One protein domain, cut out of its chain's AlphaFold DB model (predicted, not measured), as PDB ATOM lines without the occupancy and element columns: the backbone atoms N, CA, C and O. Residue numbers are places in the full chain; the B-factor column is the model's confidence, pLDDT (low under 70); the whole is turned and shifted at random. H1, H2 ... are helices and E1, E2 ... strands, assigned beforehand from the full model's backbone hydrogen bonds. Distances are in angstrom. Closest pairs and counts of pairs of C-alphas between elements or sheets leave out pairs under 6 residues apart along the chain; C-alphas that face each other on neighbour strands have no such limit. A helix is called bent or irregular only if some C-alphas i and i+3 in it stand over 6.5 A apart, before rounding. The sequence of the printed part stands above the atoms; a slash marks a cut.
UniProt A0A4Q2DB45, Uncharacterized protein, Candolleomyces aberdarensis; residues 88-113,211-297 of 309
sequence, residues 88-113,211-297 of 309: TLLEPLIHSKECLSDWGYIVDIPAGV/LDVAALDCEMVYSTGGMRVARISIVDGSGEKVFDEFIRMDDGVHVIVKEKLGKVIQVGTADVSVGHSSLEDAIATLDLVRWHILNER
ATOM      1  N   THR A  88      41.760 -27.444 -30.103       93.12
ATOM      2  CA  THR A  88      42.304 -26.074 -30.064       93.12
ATOM      3  C   THR A  88      43.129 -25.797 -28.806       93.12
ATOM      4  O   THR A  88      44.114 -25.069 -28.870       93.12
ATOM      5  N   LEU A  89      42.753 -26.375 -27.658       92.94
ATOM      6  CA  LEU A  89      43.531 -26.235 -26.422       92.94
ATOM      7  C   LEU A  89      44.826 -27.053 -26.453       92.94
ATOM      8  O   LEU A  89      45.808 -26.646 -25.838       92.94
ATOM      9  N   LEU A  90      44.820 -28.198 -27.140       92.88
ATOM     10  CA  LEU A  90      45.956 -29.118 -27.177       92.88
ATOM     11  C   LEU A  90      46.934 -28.841 -28.314       92.88
ATOM     12  O   LEU A  90      48.099 -29.189 -28.182       92.88
ATOM     13  N   GLU A  91      46.499 -28.212 -29.404       92.44
ATOM     14  CA  GLU A  91      47.321 -27.947 -30.591       92.44
ATOM     15  C   GLU A  91      48.689 -27.306 -30.275       92.44
ATOM     16  O   GLU A  91      49.689 -27.793 -30.803       92.44
ATOM     17  N   PRO A  92      48.809 -26.322 -29.356       92.44
ATOM     18  CA  PRO A  92      50.108 -25.753 -28.980       92.44
ATOM     19  C   PRO A  92      51.023 -26.697 -28.182       92.44
ATOM     20  O   PRO A  92      52.206 -26.405 -28.030       92.44
ATOM     21  N   LEU A  93      50.476 -27.780 -27.626       92.06
ATOM     22  CA  LEU A  93      51.180 -28.761 -26.792       92.06
ATOM     23  C   LEU A  93      51.624 -29.997 -27.591       92.06
ATOM     24  O   LEU A  93      52.280 -30.880 -27.042       92.06
ATOM     25  N   ILE A  94      51.261 -30.089 -28.874       91.31
ATOM     26  CA  ILE A  94      51.630 -31.221 -29.726       91.31
ATOM     27  C   ILE A  94      53.111 -31.112 -30.098       91.31
ATOM     28  O   ILE A  94      53.548 -30.150 -30.731       91.31
ATOM     29  N   HIS A  95      53.884 -32.132 -29.736       93.56
ATOM     30  CA  HIS A  95      55.285 -32.245 -30.127       93.56
ATOM     31  C   HIS A  95      55.433 -32.580 -31.616       93.56
ATOM     32  O   HIS A  95      54.618 -33.306 -32.191       93.56
ATOM     33  N   SER A  96      56.500 -32.074 -32.242       95.19
ATOM     34  CA  SER A  96      56.829 -32.441 -33.620       95.19
ATOM     35  C   SER A  96      57.250 -33.911 -33.709       95.19
ATOM     36  O   SER A  96      57.673 -34.514 -32.717       95.19
ATOM     37  N   LYS A  97      57.167 -34.497 -34.909       94.31
ATOM     38  CA  LYS A  97      57.605 -35.882 -35.131       94.31
ATOM     39  C   LYS A  97      59.083 -36.076 -34.807       94.31
ATOM     40  O   LYS A  97      59.451 -37.109 -34.267       94.31
ATOM     41  N   GLU A  98      59.909 -35.079 -35.099       96.00
ATOM     42  CA  GLU A  98      61.344 -35.095 -34.815       96.00
ATOM     43  C   GLU A  98      61.584 -35.167 -33.303       96.00
ATOM     44  O   GLU A  98      62.299 -36.046 -32.839       96.00
ATOM     45  N   CYS A  99      60.887 -34.334 -32.523       96.62
ATOM     46  CA  CYS A  99      60.958 -34.361 -31.061       96.62
ATOM     47  C   CYS A  99      60.520 -35.717 -30.485       96.62
ATOM     48  O   CYS A  99      61.165 -36.250 -29.586       96.62
ATOM     49  N   LEU A 100      59.432 -36.291 -31.007       95.06
ATOM     50  CA  LEU A 100      58.958 -37.614 -30.592       95.06
ATOM     51  C   LEU A 100      59.974 -38.711 -30.941       95.06
ATOM     52  O   LEU A 100      60.250 -39.578 -30.113       95.06
ATOM     53  N   SER A 101      60.569 -38.649 -32.131       94.25
ATOM     54  CA  SER A 101      61.629 -39.568 -32.551       94.25
ATOM     55  C   SER A 101      62.858 -39.473 -31.642       94.25
ATOM     56  O   SER A 101      63.374 -40.502 -31.212       94.25
ATOM     57  N   ASP A 102      63.300 -38.261 -31.292       94.81
ATOM     58  CA  ASP A 102      64.431 -38.035 -30.379       94.81
ATOM     59  C   ASP A 102      64.165 -38.597 -28.972       94.81
ATOM     60  O   ASP A 102      65.088 -39.007 -28.267       94.81
ATOM     61  N   TRP A 103      62.894 -38.664 -28.562       95.69
ATOM     62  CA  TRP A 103      62.457 -39.288 -27.309       95.69
ATOM     63  C   TRP A 103      62.236 -40.805 -27.411       95.69
ATOM     64  O   TRP A 103      61.847 -41.437 -26.429       95.69
ATOM     65  N   GLY A 104      62.505 -41.404 -28.573       92.94
ATOM     66  CA  GLY A 104      62.399 -42.844 -28.801       92.94
ATOM     67  C   GLY A 104      60.989 -43.338 -29.127       92.94
ATOM     68  O   GLY A 104      60.752 -44.546 -29.083       92.94
ATOM     69  N   TYR A 105      60.048 -42.447 -29.459       94.25
ATOM     70  CA  TYR A 105      58.737 -42.859 -29.960       94.25
ATOM     71  C   TYR A 105      58.837 -43.374 -31.398       94.25
ATOM     72  O   TYR A 105      59.579 -42.851 -32.229       94.25
ATOM     73  N   ILE A 106      58.016 -44.376 -31.711       94.31
ATOM     74  CA  ILE A 106      57.899 -44.911 -33.066       94.31
ATOM     75  C   ILE A 106      56.965 -44.001 -33.867       94.31
ATOM     76  O   ILE A 106      55.749 -44.034 -33.682       94.31
ATOM     77  N   VAL A 107      57.538 -43.173 -34.740       94.12
ATOM     78  CA  VAL A 107      56.796 -42.160 -35.513       94.12
ATOM     79  C   VAL A 107      56.453 -42.590 -36.940       94.12
ATOM     80  O   VAL A 107      55.548 -42.014 -37.550       94.12
ATOM     81  N   ASP A 108      57.129 -43.622 -37.443       94.12
ATOM     82  CA  ASP A 108      56.927 -44.190 -38.772       94.12
ATOM     83  C   ASP A 108      56.712 -45.701 -38.694       94.12
ATOM     84  O   ASP A 108      57.207 -46.386 -37.799       94.12
ATOM     85  N   ILE A 109      55.949 -46.223 -39.654       95.81
ATOM     86  CA  ILE A 109      55.700 -47.659 -39.768       95.81
ATOM     87  C   ILE A 109      56.989 -48.333 -40.269       95.81
ATOM     88  O   ILE A 109      57.472 -47.961 -41.344       95.81
ATOM     89  N   PRO A 110      57.533 -49.329 -39.541       95.88
ATOM     90  CA  PRO A 110      58.702 -50.077 -39.991       95.88
ATOM     91  C   PRO A 110      58.484 -50.742 -41.352       95.88
ATOM     92  O   PRO A 110      57.367 -51.107 -41.717       95.88
ATOM     93  N   ALA A 111      59.563 -50.930 -42.110       94.12
ATOM     94  CA  ALA A 111      59.481 -51.551 -43.427       94.12
ATOM     95  C   ALA A 111      59.045 -53.028 -43.352       94.12
ATOM     96  O   ALA A 111      59.461 -53.784 -42.474       94.12
ATOM     97  N   GLY A 112      58.278 -53.463 -44.354       92.25
ATOM     98  CA  GLY A 112      57.802 -54.840 -44.485       92.25
ATOM     99  C   GLY A 112      56.312 -54.989 -44.189       92.25
ATOM    100  O   GLY A 112      55.605 -54.023 -43.933       92.25
ATOM    101  N   VAL A 113      55.816 -56.224 -44.292       93.56
ATOM    102  CA  VAL A 113      54.420 -56.543 -43.969       93.56
ATOM    103  C   VAL A 113      54.328 -56.873 -42.484       93.56
ATOM    104  O   VAL A 113      55.031 -57.769 -42.001       93.56
ATOM    105  N   LEU A 211      35.614 -38.225 -31.837       88.69
ATOM    106  CA  LEU A 211      36.081 -37.511 -30.652       88.69
ATOM    107  C   LEU A 211      37.075 -36.415 -31.050       88.69
ATOM    108  O   LEU A 211      37.963 -36.643 -31.869       88.69
ATOM    109  N   ASP A 212      36.946 -35.245 -30.429       88.81
ATOM    110  CA  ASP A 212      37.896 -34.138 -30.602       88.81
ATOM    111  C   ASP A 212      39.217 -34.404 -29.857       88.81
ATOM    112  O   ASP A 212      40.304 -34.094 -30.339       88.81
ATOM    113  N   VAL A 213      39.115 -35.035 -28.682       92.69
ATOM    114  CA  VAL A 213      40.233 -35.492 -27.851       92.69
ATOM    115  C   VAL A 213      39.876 -36.861 -27.288       92.69
ATOM    116  O   VAL A 213      38.759 -37.059 -26.806       92.69
ATOM    117  N   ALA A 214      40.840 -37.775 -27.324       93.56
ATOM    118  CA  ALA A 214      40.779 -39.058 -26.645       93.56
ATOM    119  C   ALA A 214      42.070 -39.250 -25.845       93.56
ATOM    120  O   ALA A 214      43.159 -39.108 -26.402       93.56
ATOM    121  N   ALA A 215      41.950 -39.581 -24.562       93.94
ATOM    122  CA  ALA A 215      43.053 -40.180 -23.818       93.94
ATOM    123  C   ALA A 215      42.814 -41.680 -23.726       93.94
ATOM    124  O   ALA A 215      41.683 -42.118 -23.500       93.94
ATOM    125  N   LEU A 216      43.880 -42.446 -23.932       93.94
ATOM    126  CA  LEU A 216      43.847 -43.897 -23.904       93.94
ATOM    127  C   LEU A 216      44.872 -44.409 -22.904       93.94
ATOM    128  O   LEU A 216      45.952 -43.833 -22.774       93.94
ATOM    129  N   ASP A 217      44.539 -45.513 -22.261       91.81
ATOM    130  CA  ASP A 217      45.503 -46.298 -21.513       91.81
ATOM    131  C   ASP A 217      45.217 -47.794 -21.669       91.81
ATOM    132  O   ASP A 217      44.082 -48.215 -21.926       91.81
ATOM    133  N   CYS A 218      46.272 -48.595 -21.567       90.06
ATOM    134  CA  CYS A 218      46.255 -50.012 -21.893       90.06
ATOM    135  C   CYS A 218      46.853 -50.841 -20.760       90.06
ATOM    136  O   CYS A 218      48.022 -50.678 -20.417       90.06
ATOM    137  N   GLU A 219      46.119 -51.855 -20.304       87.25
ATOM    138  CA  GLU A 219      46.708 -52.889 -19.453       87.25
ATOM    139  C   GLU A 219      47.395 -53.945 -20.306       87.25
ATOM    140  O   GLU A 219      46.803 -54.497 -21.242       87.25
ATOM    141  N   MET A 220      48.630 -54.284 -19.947       88.19
ATOM    142  CA  MET A 220      49.409 -55.320 -20.621       88.19
ATOM    143  C   MET A 220      49.601 -56.552 -19.741       88.19
ATOM    144  O   MET A 220      49.771 -56.463 -18.529       88.19
ATOM    145  N   VAL A 221      49.658 -57.725 -20.368       86.94
ATOM    146  CA  VAL A 221      49.938 -58.999 -19.700       86.94
ATOM    147  C   VAL A 221      50.850 -59.895 -20.494       86.94
ATOM    148  O   VAL A 221      50.879 -59.869 -21.718       86.94
ATOM    149  N   TYR A 222      51.537 -60.782 -19.784       89.19
ATOM    150  CA  TYR A 222      52.213 -61.896 -20.422       89.19
ATOM    151  C   TYR A 222      51.220 -62.981 -20.854       89.19
ATOM    152  O   TYR A 222      50.382 -63.448 -20.073       89.19
ATOM    153  N   SER A 223      51.380 -63.415 -22.098       88.75
ATOM    154  CA  SER A 223      50.697 -64.541 -22.726       88.75
ATOM    155  C   SER A 223      51.711 -65.578 -23.222       88.75
ATOM    156  O   SER A 223      52.923 -65.343 -23.174       88.75
ATOM    157  N   THR A 224      51.234 -66.711 -23.740       88.12
ATOM    158  CA  THR A 224      52.086 -67.691 -24.444       88.12
ATOM    159  C   THR A 224      52.762 -67.109 -25.690       88.12
ATOM    160  O   THR A 224      53.830 -67.568 -26.076       88.12
ATOM    161  N   GLY A 225      52.195 -66.048 -26.274       90.50
ATOM    162  CA  GLY A 225      52.793 -65.266 -27.354       90.50
ATOM    163  C   GLY A 225      53.606 -64.059 -26.869       90.50
ATOM    164  O   GLY A 225      53.851 -63.148 -27.649       90.50
ATOM    165  N   GLY A 226      54.001 -63.979 -25.600       91.44
ATOM    166  CA  GLY A 226      54.710 -62.812 -25.059       91.44
ATOM    167  C   GLY A 226      53.767 -61.723 -24.538       91.44
ATOM    168  O   GLY A 226      52.596 -61.991 -24.254       91.44
ATOM    169  N   MET A 227      54.273 -60.507 -24.330       91.44
ATOM    170  CA  MET A 227      53.492 -59.408 -23.749       91.44
ATOM    171  C   MET A 227      52.414 -58.896 -24.720       91.44
ATOM    172  O   MET A 227      52.664 -58.723 -25.913       91.44
ATOM    173  N   ARG A 228      51.193 -58.697 -24.218       89.06
ATOM    174  CA  ARG A 228      49.994 -58.362 -24.997       89.06
ATOM    175  C   ARG A 228      49.129 -57.348 -24.274       89.06
ATOM    176  O   ARG A 228      48.991 -57.429 -23.057       89.06
ATOM    177  N   VAL A 229      48.497 -56.453 -25.028       90.62
ATOM    178  CA  VAL A 229      47.417 -55.612 -24.503       90.62
ATOM    179  C   VAL A 229      46.230 -56.513 -24.169       90.62
ATOM    180  O   VAL A 229      45.800 -57.311 -24.998       90.62
ATOM    181  N   ALA A 230      45.725 -56.410 -22.947       88.31
ATOM    182  CA  ALA A 230      44.600 -57.195 -22.455       88.31
ATOM    183  C   ALA A 230      43.339 -56.368 -22.233       88.31
ATOM    184  O   ALA A 230      42.250 -56.932 -22.280       88.31
ATOM    185  N   ARG A 231      43.468 -55.062 -21.992       88.75
ATOM    186  CA  ARG A 231      42.348 -54.139 -21.804       88.75
ATOM    187  C   ARG A 231      42.744 -52.765 -22.317       88.75
ATOM    188  O   ARG A 231      43.897 -52.379 -22.151       88.75
ATOM    189  N   ILE A 232      41.799 -52.061 -22.922       91.75
ATOM    190  CA  ILE A 232      41.978 -50.675 -23.355       91.75
ATOM    191  C   ILE A 232      40.868 -49.844 -22.734       91.75
ATOM    192  O   ILE A 232      39.696 -50.193 -22.878       91.75
ATOM    193  N   SER A 233      41.254 -48.742 -22.101       93.25
ATOM    194  CA  SER A 233      40.356 -47.708 -21.602       93.25
ATOM    195  C   SER A 233      40.545 -46.439 -22.427       93.25
ATOM    196  O   SER A 233      41.672 -46.030 -22.687       93.25
ATOM    197  N   ILE A 234      39.446 -45.817 -22.847       94.94
ATOM    198  CA  ILE A 234      39.422 -44.551 -23.579       94.94
ATOM    199  C   ILE A 234      38.412 -43.625 -22.916       94.94
ATOM    200  O   ILE A 234      37.260 -44.007 -22.685       94.94
ATOM    201  N   VAL A 235      38.833 -42.390 -22.673       95.25
ATOM    202  CA  VAL A 235      37.998 -41.295 -22.175       95.25
ATOM    203  C   VAL A 235      38.025 -40.120 -23.150       95.25
ATOM    204  O   VAL A 235      39.014 -39.910 -23.858       95.25
ATOM    205  N   ASP A 236      36.935 -39.359 -23.210       95.00
ATOM    206  CA  ASP A 236      36.846 -38.154 -24.037       95.00
ATOM    207  C   ASP A 236      37.517 -36.934 -23.373       95.00
ATOM    208  O   ASP A 236      38.022 -37.002 -22.255       95.00
ATOM    209  N   GLY A 237      37.503 -35.772 -24.037       93.56
ATOM    210  CA  GLY A 237      38.057 -34.528 -23.480       93.56
ATOM    211  C   GLY A 237      37.395 -34.030 -22.179       93.56
ATOM    212  O   GLY A 237      37.943 -33.148 -21.512       93.56
ATOM    213  N   SER A 238      36.232 -34.564 -21.796       92.50
ATOM    214  CA  SER A 238      35.587 -34.340 -20.491       92.50
ATOM    215  C   SER A 238      36.034 -35.342 -19.425       92.50
ATOM    216  O   SER A 238      35.764 -35.116 -18.247       92.50
ATOM    217  N   GLY A 239      36.785 -36.383 -19.782       91.44
ATOM    218  CA  GLY A 239      37.131 -37.482 -18.882       91.44
ATOM    219  C   GLY A 239      36.019 -38.522 -18.750       91.44
ATOM    220  O   GLY A 239      36.124 -39.413 -17.912       91.44
ATOM    221  N   GLU A 240      34.969 -38.431 -19.570       92.75
ATOM    222  CA  GLU A 240      33.897 -39.420 -19.581       92.75
ATOM    223  C   GLU A 240      34.346 -40.662 -20.350       92.75
ATOM    224  O   GLU A 240      34.979 -40.576 -21.406       92.75
ATOM    225  N   LYS A 241      34.015 -41.838 -19.815       94.50
ATOM    226  CA  LYS A 241      34.410 -43.127 -20.387       94.50
ATOM    227  C   LYS A 241      33.696 -43.383 -21.709       94.50
ATOM    228  O   LYS A 241      32.474 -43.495 -21.744       94.50
ATOM    229  N   VAL A 242      34.474 -43.561 -22.774       94.88
ATOM    230  CA  VAL A 242      33.975 -43.887 -24.119       94.88
ATOM    231  C   VAL A 242      34.102 -45.378 -24.409       94.88
ATOM    232  O   VAL A 242      33.196 -45.979 -24.981       94.88
ATOM    233  N   PHE A 243      35.223 -45.982 -24.020       92.81
ATOM    234  CA  PHE A 243      35.521 -47.385 -24.295       92.81
ATOM    235  C   PHE A 243      36.304 -47.983 -23.134       92.81
ATOM    236  O   PHE A 243      37.158 -47.313 -22.566       92.81
ATOM    237  N   ASP A 244      35.995 -49.216 -22.750       90.88
ATOM    238  CA  ASP A 244      36.648 -49.893 -21.630       90.88
ATOM    239  C   ASP A 244      36.398 -51.397 -21.730       90.88
ATOM    240  O   ASP A 244      35.446 -51.921 -21.156       90.88
ATOM    241  N   GLU A 245      37.212 -52.069 -22.537       87.75
ATOM    242  CA  GLU A 245      36.954 -53.447 -22.951       87.75
ATOM    243  C   GLU A 245      38.213 -54.305 -22.919       87.75
ATOM    244  O   GLU A 245      39.341 -53.830 -23.097       87.75
ATOM    245  N   PHE A 246      38.001 -55.610 -22.741       86.94
ATOM    246  CA  PHE A 246      39.058 -56.601 -22.883       86.94
ATOM    247  C   PHE A 246      39.385 -56.855 -24.356       86.94
ATOM    248  O   PHE A 246      38.503 -56.962 -25.207       86.94
ATOM    249  N   ILE A 247      40.670 -57.040 -24.638       88.12
ATOM    250  CA  ILE A 247      41.164 -57.381 -25.968       88.12
ATOM    251  C   ILE A 247      41.218 -58.898 -26.121       88.12
ATOM    252  O   ILE A 247      41.776 -59.621 -25.290       88.12
ATOM    253  N   ARG A 248      40.619 -59.388 -27.208       88.44
ATOM    254  CA  ARG A 248      40.694 -60.796 -27.595       88.44
ATOM    255  C   ARG A 248      42.111 -61.110 -28.090       88.44
ATOM    256  O   ARG A 248      42.617 -60.427 -28.972       88.44
ATOM    257  N   MET A 249      42.709 -62.163 -27.538       87.38
ATOM    258  CA  MET A 249      44.006 -62.683 -27.984       87.38
ATOM    259  C   MET A 249      43.885 -63.400 -29.334       87.38
ATOM    260  O   MET A 249      42.809 -63.900 -29.675       87.38
ATOM    261  N   ASP A 250      44.997 -63.484 -30.067       88.50
ATOM    262  CA  ASP A 250      45.087 -64.295 -31.284       88.50
ATOM    263  C   ASP A 250      44.763 -65.767 -30.997       88.50
ATOM    264  O   ASP A 250      44.904 -66.255 -29.869       88.50
ATOM    265  N   ASP A 251      44.361 -66.502 -32.033       86.00
ATOM    266  CA  ASP A 251      43.974 -67.900 -31.883       86.00
ATOM    267  C   ASP A 251      45.119 -68.736 -31.285       86.00
ATOM    268  O   ASP A 251      46.245 -68.765 -31.791       86.00
ATOM    269  N   GLY A 252      44.802 -69.394 -30.163       83.00
ATOM    270  CA  GLY A 252      45.678 -70.210 -29.317       83.00
ATOM    271  C   GLY A 252      46.802 -69.447 -28.592       83.00
ATOM    272  O   GLY A 252      47.796 -70.056 -28.181       83.00
ATOM    273  N   VAL A 253      46.704 -68.121 -28.478       85.00
ATOM    274  CA  VAL A 253      47.508 -67.333 -27.537       85.00
ATOM    275  C   VAL A 253      46.728 -67.210 -26.230       85.00
ATOM    276  O   VAL A 253      45.617 -66.685 -26.195       85.00
ATOM    277  N   HIS A 254      47.317 -67.694 -25.136       83.25
ATOM    278  CA  HIS A 254      46.640 -67.827 -23.845       83.25
ATOM    279  C   HIS A 254      47.217 -66.868 -22.809       83.25
ATOM    280  O   HIS A 254      48.435 -66.723 -22.674       83.25
ATOM    281  N   VAL A 255      46.335 -66.215 -22.049       82.62
ATOM    282  CA  VAL A 255      46.730 -65.332 -20.944       82.62
ATOM    283  C   VAL A 255      47.135 -66.174 -19.742       82.62
ATOM    284  O   VAL A 255      46.318 -66.872 -19.143       82.62
ATOM    285  N   ILE A 256      48.386 -66.021 -19.319       77.31
ATOM    286  CA  ILE A 256      48.989 -66.853 -18.273       77.31
ATOM    287  C   ILE A 256      48.331 -66.618 -16.904       77.31
ATOM    288  O   ILE A 256      48.158 -67.553 -16.122       77.31
ATOM    289  N   VAL A 257      47.949 -65.372 -16.606       63.78
ATOM    290  CA  VAL A 257      47.375 -64.976 -15.306       63.78
ATOM    291  C   VAL A 257      45.988 -65.586 -15.090       63.78
ATOM    292  O   VAL A 257      45.719 -66.148 -14.028       63.78
ATOM    293  N   LYS A 258      45.120 -65.515 -16.106       57.78
ATOM    294  CA  LYS A 258      43.729 -65.974 -16.014       57.78
ATOM    295  C   LYS A 258      43.650 -67.484 -15.802       57.78
ATOM    296  O   LYS A 258      42.899 -67.936 -14.945       57.78
ATOM    297  N   GLU A 259      44.449 -68.253 -16.536       55.41
ATOM    298  CA  GLU A 259      44.379 -69.717 -16.497       55.41
ATOM    299  C   GLU A 259      45.037 -70.326 -15.256       55.41
ATOM    300  O   GLU A 259      44.561 -71.338 -14.748       55.41
ATOM    301  N   LYS A 260      46.107 -69.716 -14.728       50.09
ATOM    302  CA  LYS A 260      46.817 -70.258 -13.556       50.09
ATOM    303  C   LYS A 260      46.275 -69.762 -12.220       50.09
ATOM    304  O   LYS A 260      46.396 -70.476 -11.231       50.09
ATOM    305  N   LEU A 261      45.708 -68.555 -12.170       47.34
ATOM    306  CA  LEU A 261      45.258 -67.944 -10.914       47.34
ATOM    307  C   LEU A 261      43.740 -67.765 -10.826       47.34
ATOM    308  O   LEU A 261      43.256 -67.367  -9.770       47.34
ATOM    309  N   GLY A 262      42.988 -67.988 -11.912       44.19
ATOM    310  CA  GLY A 262      41.556 -67.660 -11.972       44.19
ATOM    311  C   GLY A 262      41.270 -66.163 -11.795       44.19
ATOM    312  O   GLY A 262      40.122 -65.766 -11.613       44.19
ATOM    313  N   LYS A 263      42.314 -65.325 -11.820       45.94
ATOM    314  CA  LYS A 263      42.231 -63.880 -11.615       45.94
ATOM    315  C   LYS A 263      42.141 -63.188 -12.964       45.94
ATOM    316  O   LYS A 263      42.986 -63.386 -13.838       45.94
ATOM    317  N   VAL A 264      41.113 -62.366 -13.115       51.66
ATOM    318  CA  VAL A 264      41.004 -61.411 -14.216       51.66
ATOM    319  C   VAL A 264      41.857 -60.192 -13.863       51.66
ATOM    320  O   VAL A 264      41.946 -59.799 -12.699       51.66
ATOM    321  N   ILE A 265      42.536 -59.642 -14.862       53.59
ATOM    322  CA  ILE A 265      43.430 -58.489 -14.721       53.59
ATOM    323  C   ILE A 265      42.607 -57.293 -14.252       53.59
ATOM    324  O   ILE A 265      41.611 -56.970 -14.897       53.59
ATOM    325  N   GLN A 266      43.012 -56.712 -13.114       48.75
ATOM    326  CA  GLN A 266      42.440 -55.513 -12.486       48.75
ATOM    327  C   GLN A 266      40.933 -55.363 -12.718       48.75
ATOM    328  O   GLN A 266      40.441 -54.417 -13.336       48.75
ATOM    329  N   VAL A 267      40.179 -56.317 -12.177       41.69
ATOM    330  CA  VAL A 267      38.799 -56.028 -11.797       41.69
ATOM    331  C   VAL A 267      38.916 -55.070 -10.618       41.69
ATOM    332  O   VAL A 267      39.527 -55.432  -9.616       41.69
ATOM    333  N   GLY A 268      38.432 -53.838 -10.770       40.62
ATOM    334  CA  GLY A 268      38.496 -52.783  -9.755       40.62
ATOM    335  C   GLY A 268      37.708 -53.139  -8.495       40.62
ATOM    336  O   GLY A 268      36.640 -52.590  -8.247       40.62
ATOM    337  N   THR A 269      38.216 -54.072  -7.697       36.09
ATOM    338  CA  THR A 269      37.677 -54.417  -6.387       36.09
ATOM    339  C   THR A 269      38.758 -54.215  -5.345       36.09
ATOM    340  O   THR A 269      39.862 -54.742  -5.466       36.09
ATOM    341  N   ALA A 270      38.398 -53.398  -4.359       37.41
ATOM    342  CA  ALA A 270      39.210 -52.907  -3.266       37.41
ATOM    343  C   ALA A 270      40.115 -53.982  -2.631       37.41
ATOM    344  O   ALA A 270      39.616 -54.952  -2.070       37.41
ATOM    345  N   ASP A 271      41.424 -53.717  -2.653       37.00
ATOM    346  CA  ASP A 271      42.503 -54.413  -1.929       37.00
ATOM    347  C   ASP A 271      42.951 -55.765  -2.545       37.00
ATOM    348  O   ASP A 271      42.169 -56.693  -2.726       37.00
ATOM    349  N   VAL A 272      44.216 -55.974  -2.935       39.03
ATOM    350  CA  VAL A 272      45.459 -55.709  -2.186       39.03
ATOM    351  C   VAL A 272      46.615 -55.316  -3.119       39.03
ATOM    352  O   VAL A 272      46.922 -56.026  -4.078       39.03
ATOM    353  N   SER A 273      47.309 -54.229  -2.756       37.78
ATOM    354  CA  SER A 273      48.505 -53.614  -3.379       37.78
ATOM    355  C   SER A 273      48.283 -52.783  -4.656       37.78
ATOM    356  O   SER A 273      48.878 -53.043  -5.693       37.78
ATOM    357  N   VAL A 274      47.415 -51.769  -4.513       48.62
ATOM    358  CA  VAL A 274      47.184 -50.560  -5.341       48.62
ATOM    359  C   VAL A 274      48.000 -50.484  -6.643       48.62
ATOM    360  O   VAL A 274      48.983 -49.752  -6.738       48.62
ATOM    361  N   GLY A 275      47.579 -51.242  -7.653       47.41
ATOM    362  CA  GLY A 275      47.795 -50.867  -9.048       47.41
ATOM    363  C   GLY A 275      46.574 -50.073  -9.497       47.41
ATOM    364  O   GLY A 275      45.453 -50.506  -9.220       47.41
ATOM    365  N   HIS A 276      46.778 -48.918 -10.123       55.62
ATOM    366  CA  HIS A 276      45.687 -48.126 -10.692       55.62
ATOM    367  C   HIS A 276      45.019 -48.906 -11.824       55.62
ATOM    368  O   HIS A 276      45.666 -49.740 -12.451       55.62
ATOM    369  N   SER A 277      43.723 -48.707 -12.055       73.38
ATOM    370  CA  SER A 277      43.100 -49.258 -13.264       73.38
ATOM    371  C   SER A 277      43.416 -48.375 -14.469       73.38
ATOM    372  O   SER A 277      43.421 -47.156 -14.325       73.38
ATOM    373  N   SER A 278      43.558 -48.956 -15.663       75.75
ATOM    374  CA  SER A 278      43.738 -48.162 -16.895       75.75
ATOM    375  C   SER A 278      42.762 -46.995 -17.087       75.75
ATOM    376  O   SER A 278      43.120 -45.956 -17.632       75.75
ATOM    377  N   LEU A 279      41.520 -47.107 -16.611       74.88
ATOM    378  CA  LEU A 279      40.583 -45.985 -16.651       74.88
ATOM    379  C   LEU A 279      41.041 -44.817 -15.759       74.88
ATOM    380  O   LEU A 279      40.946 -43.662 -16.164       74.88
ATOM    381  N   GLU A 280      41.540 -45.110 -14.558       76.94
ATOM    382  CA  GLU A 280      42.077 -44.101 -13.638       76.94
ATOM    383  C   GLU A 280      43.340 -43.448 -14.206       76.94
ATOM    384  O   GLU A 280      43.471 -42.230 -14.117       76.94
ATOM    385  N   ASP A 281      44.227 -44.218 -14.839       78.00
ATOM    386  CA  ASP A 281      45.449 -43.687 -15.452       78.00
ATOM    387  C   ASP A 281      45.146 -42.832 -16.700       78.00
ATOM    388  O   ASP A 281      45.746 -41.766 -16.894       78.00
ATOM    389  N   ALA A 282      44.142 -43.211 -17.501       78.38
ATOM    390  CA  ALA A 282      43.655 -42.389 -18.611       78.38
ATOM    391  C   ALA A 282      43.064 -41.052 -18.119       78.38
ATOM    392  O   ALA A 282      43.358 -39.994 -18.682       78.38
ATOM    393  N   ILE A 283      42.283 -41.074 -17.032       83.69
ATOM    394  CA  ILE A 283      41.747 -39.859 -16.396       83.69
ATOM    395  C   ILE A 283      42.883 -39.010 -15.813       83.69
ATOM    396  O   ILE A 283      42.936 -37.807 -16.066       83.69
ATOM    397  N   ALA A 284      43.829 -39.619 -15.096       82.06
ATOM    398  CA  ALA A 284      44.969 -38.921 -14.506       82.06
ATOM    399  C   ALA A 284      45.833 -38.226 -15.571       82.06
ATOM    400  O   ALA A 284      46.315 -37.111 -15.355       82.06
ATOM    401  N   THR A 285      45.979 -38.847 -16.744       84.31
ATOM    402  CA  THR A 285      46.658 -38.246 -17.897       84.31
ATOM    403  C   THR A 285      45.946 -36.971 -18.362       84.31
ATOM    404  O   THR A 285      46.596 -35.938 -18.542       84.31
ATOM    405  N   LEU A 286      44.613 -36.992 -18.502       88.25
ATOM    406  CA  LEU A 286      43.839 -35.784 -18.830       88.25
ATOM    407  C   LEU A 286      43.943 -34.722 -17.732       88.25
ATOM    408  O   LEU A 286      44.061 -33.534 -18.034       88.25
ATOM    409  N   ASP A 287      43.918 -35.131 -16.467       86.94
ATOM    410  CA  ASP A 287      43.992 -34.221 -15.325       86.94
ATOM    411  C   ASP A 287      45.333 -33.489 -15.261       86.94
ATOM    412  O   ASP A 287      45.362 -32.285 -14.993       86.94
ATOM    413  N   LEU A 288      46.435 -34.166 -15.596       86.69
ATOM    414  CA  LEU A 288      47.748 -33.532 -15.712       86.69
ATOM    415  C   LEU A 288      47.760 -32.461 -16.814       86.69
ATOM    416  O   LEU A 288      48.273 -31.359 -16.608       86.69
ATOM    417  N   VAL A 289      47.137 -32.746 -17.960       87.38
ATOM    418  CA  VAL A 289      47.026 -31.794 -19.076       87.38
ATOM    419  C   VAL A 289      46.138 -30.602 -18.707       87.38
ATOM    420  O   VAL A 289      46.514 -29.452 -18.941       87.38
ATOM    421  N   ARG A 290      44.984 -30.841 -18.072       89.88
ATOM    422  CA  ARG A 290      44.106 -29.778 -17.553       89.88
ATOM    423  C   ARG A 290      44.844 -28.892 -16.564       89.88
ATOM    424  O   ARG A 290      44.749 -27.668 -16.645       89.88
ATOM    425  N   TRP A 291      45.588 -29.503 -15.644       90.12
ATOM    426  CA  TRP A 291      46.398 -28.777 -14.681       90.12
ATOM    427  C   TRP A 291      47.431 -27.895 -15.388       90.12
ATOM    428  O   TRP A 291      47.498 -26.704 -15.079       90.12
ATOM    429  N   HIS A 292      48.166 -28.422 -16.370       86.75
ATOM    430  CA  HIS A 292      49.132 -27.640 -17.146       86.75
ATOM    431  C   HIS A 292      48.456 -26.449 -17.850       86.75
ATOM    432  O   HIS A 292      48.906 -25.319 -17.707       86.75
ATOM    433  N   ILE A 293      47.306 -26.649 -18.505       87.81
ATOM    434  CA  ILE A 293      46.559 -25.564 -19.172       87.81
ATOM    435  C   ILE A 293      46.088 -24.483 -18.186       87.81
ATOM    436  O   ILE A 293      46.122 -23.286 -18.493       87.81
ATOM    437  N   LEU A 294      45.629 -24.882 -16.997       87.31
ATOM    438  CA  LEU A 294      45.148 -23.949 -15.977       87.31
ATOM    439  C   LEU A 294      46.285 -23.146 -15.330       87.31
ATOM    440  O   LEU A 294      46.080 -21.977 -15.004       87.31
ATOM    441  N   ASN A 295      47.463 -23.751 -15.154       83.62
ATOM    442  CA  ASN A 295      48.547 -23.184 -14.345       83.62
ATOM    443  C   ASN A 295      49.704 -22.607 -15.175       83.62
ATOM    444  O   ASN A 295      50.308 -21.614 -14.772       83.62
ATOM    445  N   GLU A 296      49.993 -23.165 -16.347       75.12
ATOM    446  CA  GLU A 296      51.173 -22.848 -17.156       75.12
ATOM    447  C   GLU A 296      50.805 -22.165 -18.479       75.12
ATOM    448  O   GLU A 296      51.302 -22.512 -19.542       75.12
ATOM    449  N   ARG A 297      49.984 -21.106 -18.428       59.69
ATOM    450  CA  ARG A 297      49.598 -20.276 -19.599       59.69
ATOM    451  C   ARG A 297      50.764 -19.623 -20.382       59.69
ATOM    452  O   ARG A 297      50.513 -18.753 -21.217       59.69
TER     453      ARG A 297
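What this domain is: This is residues 88 to 113 and 211 to 297 of the 309 residues of an uncharacterized protein of Candolleomyces aberdarensis (UniProt A0A4Q2DB45). A narrow sheet of three strands, E1, E2 and E3, has one long helix, H4, packed slantwise on one face, with the later part of H4 reaching past the strands that its residues 278 to 286 cover. The short helix H3 grazes the sheet near the turn from E1 to E2, while the separate piece 88 to 113, with the short helices H1 and H2, is off the sheet. You have 113 residues printed, in the order H1, H2, E1, E2, E3, H3, H4; the sheet's order is E1, E2, E3, antiparallel, and the class is mixed, helices and strands. The whole is loose, with a radius of gyration of the C-alphas of 17.3 A and spans of 50 by 44 by 25 A.

Where its parts are: Find C-alpha 88 at (42.304, -26.074, -30.064), where H1, residues 88 to 93, begins. H1 is irregular: C-alphas 89 and 92 are 7.1 A apart. Next comes H2, residues 97 to 102. After the cut, look for C-alpha 214 at (40.779, -39.058, -26.645); from there E1 runs 27.6 A to residue 223. E2, residues 226 to 236, covers 30.5 A, and E3, residues 241 to 246, covers 14.5 A. H3 is residues 256 to 261. H4, residues 278 to 295, runs 25.6 A to C-alpha 295 at (48.547, -23.184, -14.345).

How they stand to each other: Begin with the sheet, a meander, each strand the antiparallel neighbour of the one before. In the hairpin of E1 and E2, look at N 217 and O 233, 2.9 A apart and within hydrogen-bond range; in the hairpin of E2 and E3, at N 234 and O 243, 2.7 A. H4 on one face makes two layers, a helix over a sheet, at a height over the sheet of 8.6 A. It lies over E1 and only just over E2, where 3 of its C-alphas fall, and runs slantwise to the strands, at 34 degrees to E1 on the local plane. The closest C-alphas of E1 and H4 are those of Asp 217 and Ala 282, 5.2 A. H3 only grazes the sheet with residues 256 to 258; the closest C-alphas of E1 and H3, Ser 223 and Ile 256, are 5.3 A apart. H1 and H4 are close but not clearly touching, about perpendicular at 88 degrees, with the C-alphas of Leu 89 and Ile 293 7.9 A apart. H2 is not on the sheet and is apart from H4. Every O i to N i+4 pair is within hydrogen-bond range in H2, H3 and H4; H1 has 0 of 2, and 1 of 3 O i to N i+3 pairs.

The domain as a whole: The C-alphas farthest apart, Gly 252 and Arg 297, are 51.0 A apart. Residues 114 to 210 are not printed, and C-alphas 113 and 211 are 29.6 A apart across the cut. The link from H3 to H4, residues 262 to 277, is long. Confidence is under 70 at residues 257 to 276 and 297; the mean pLDDT of the printed part is 81.7.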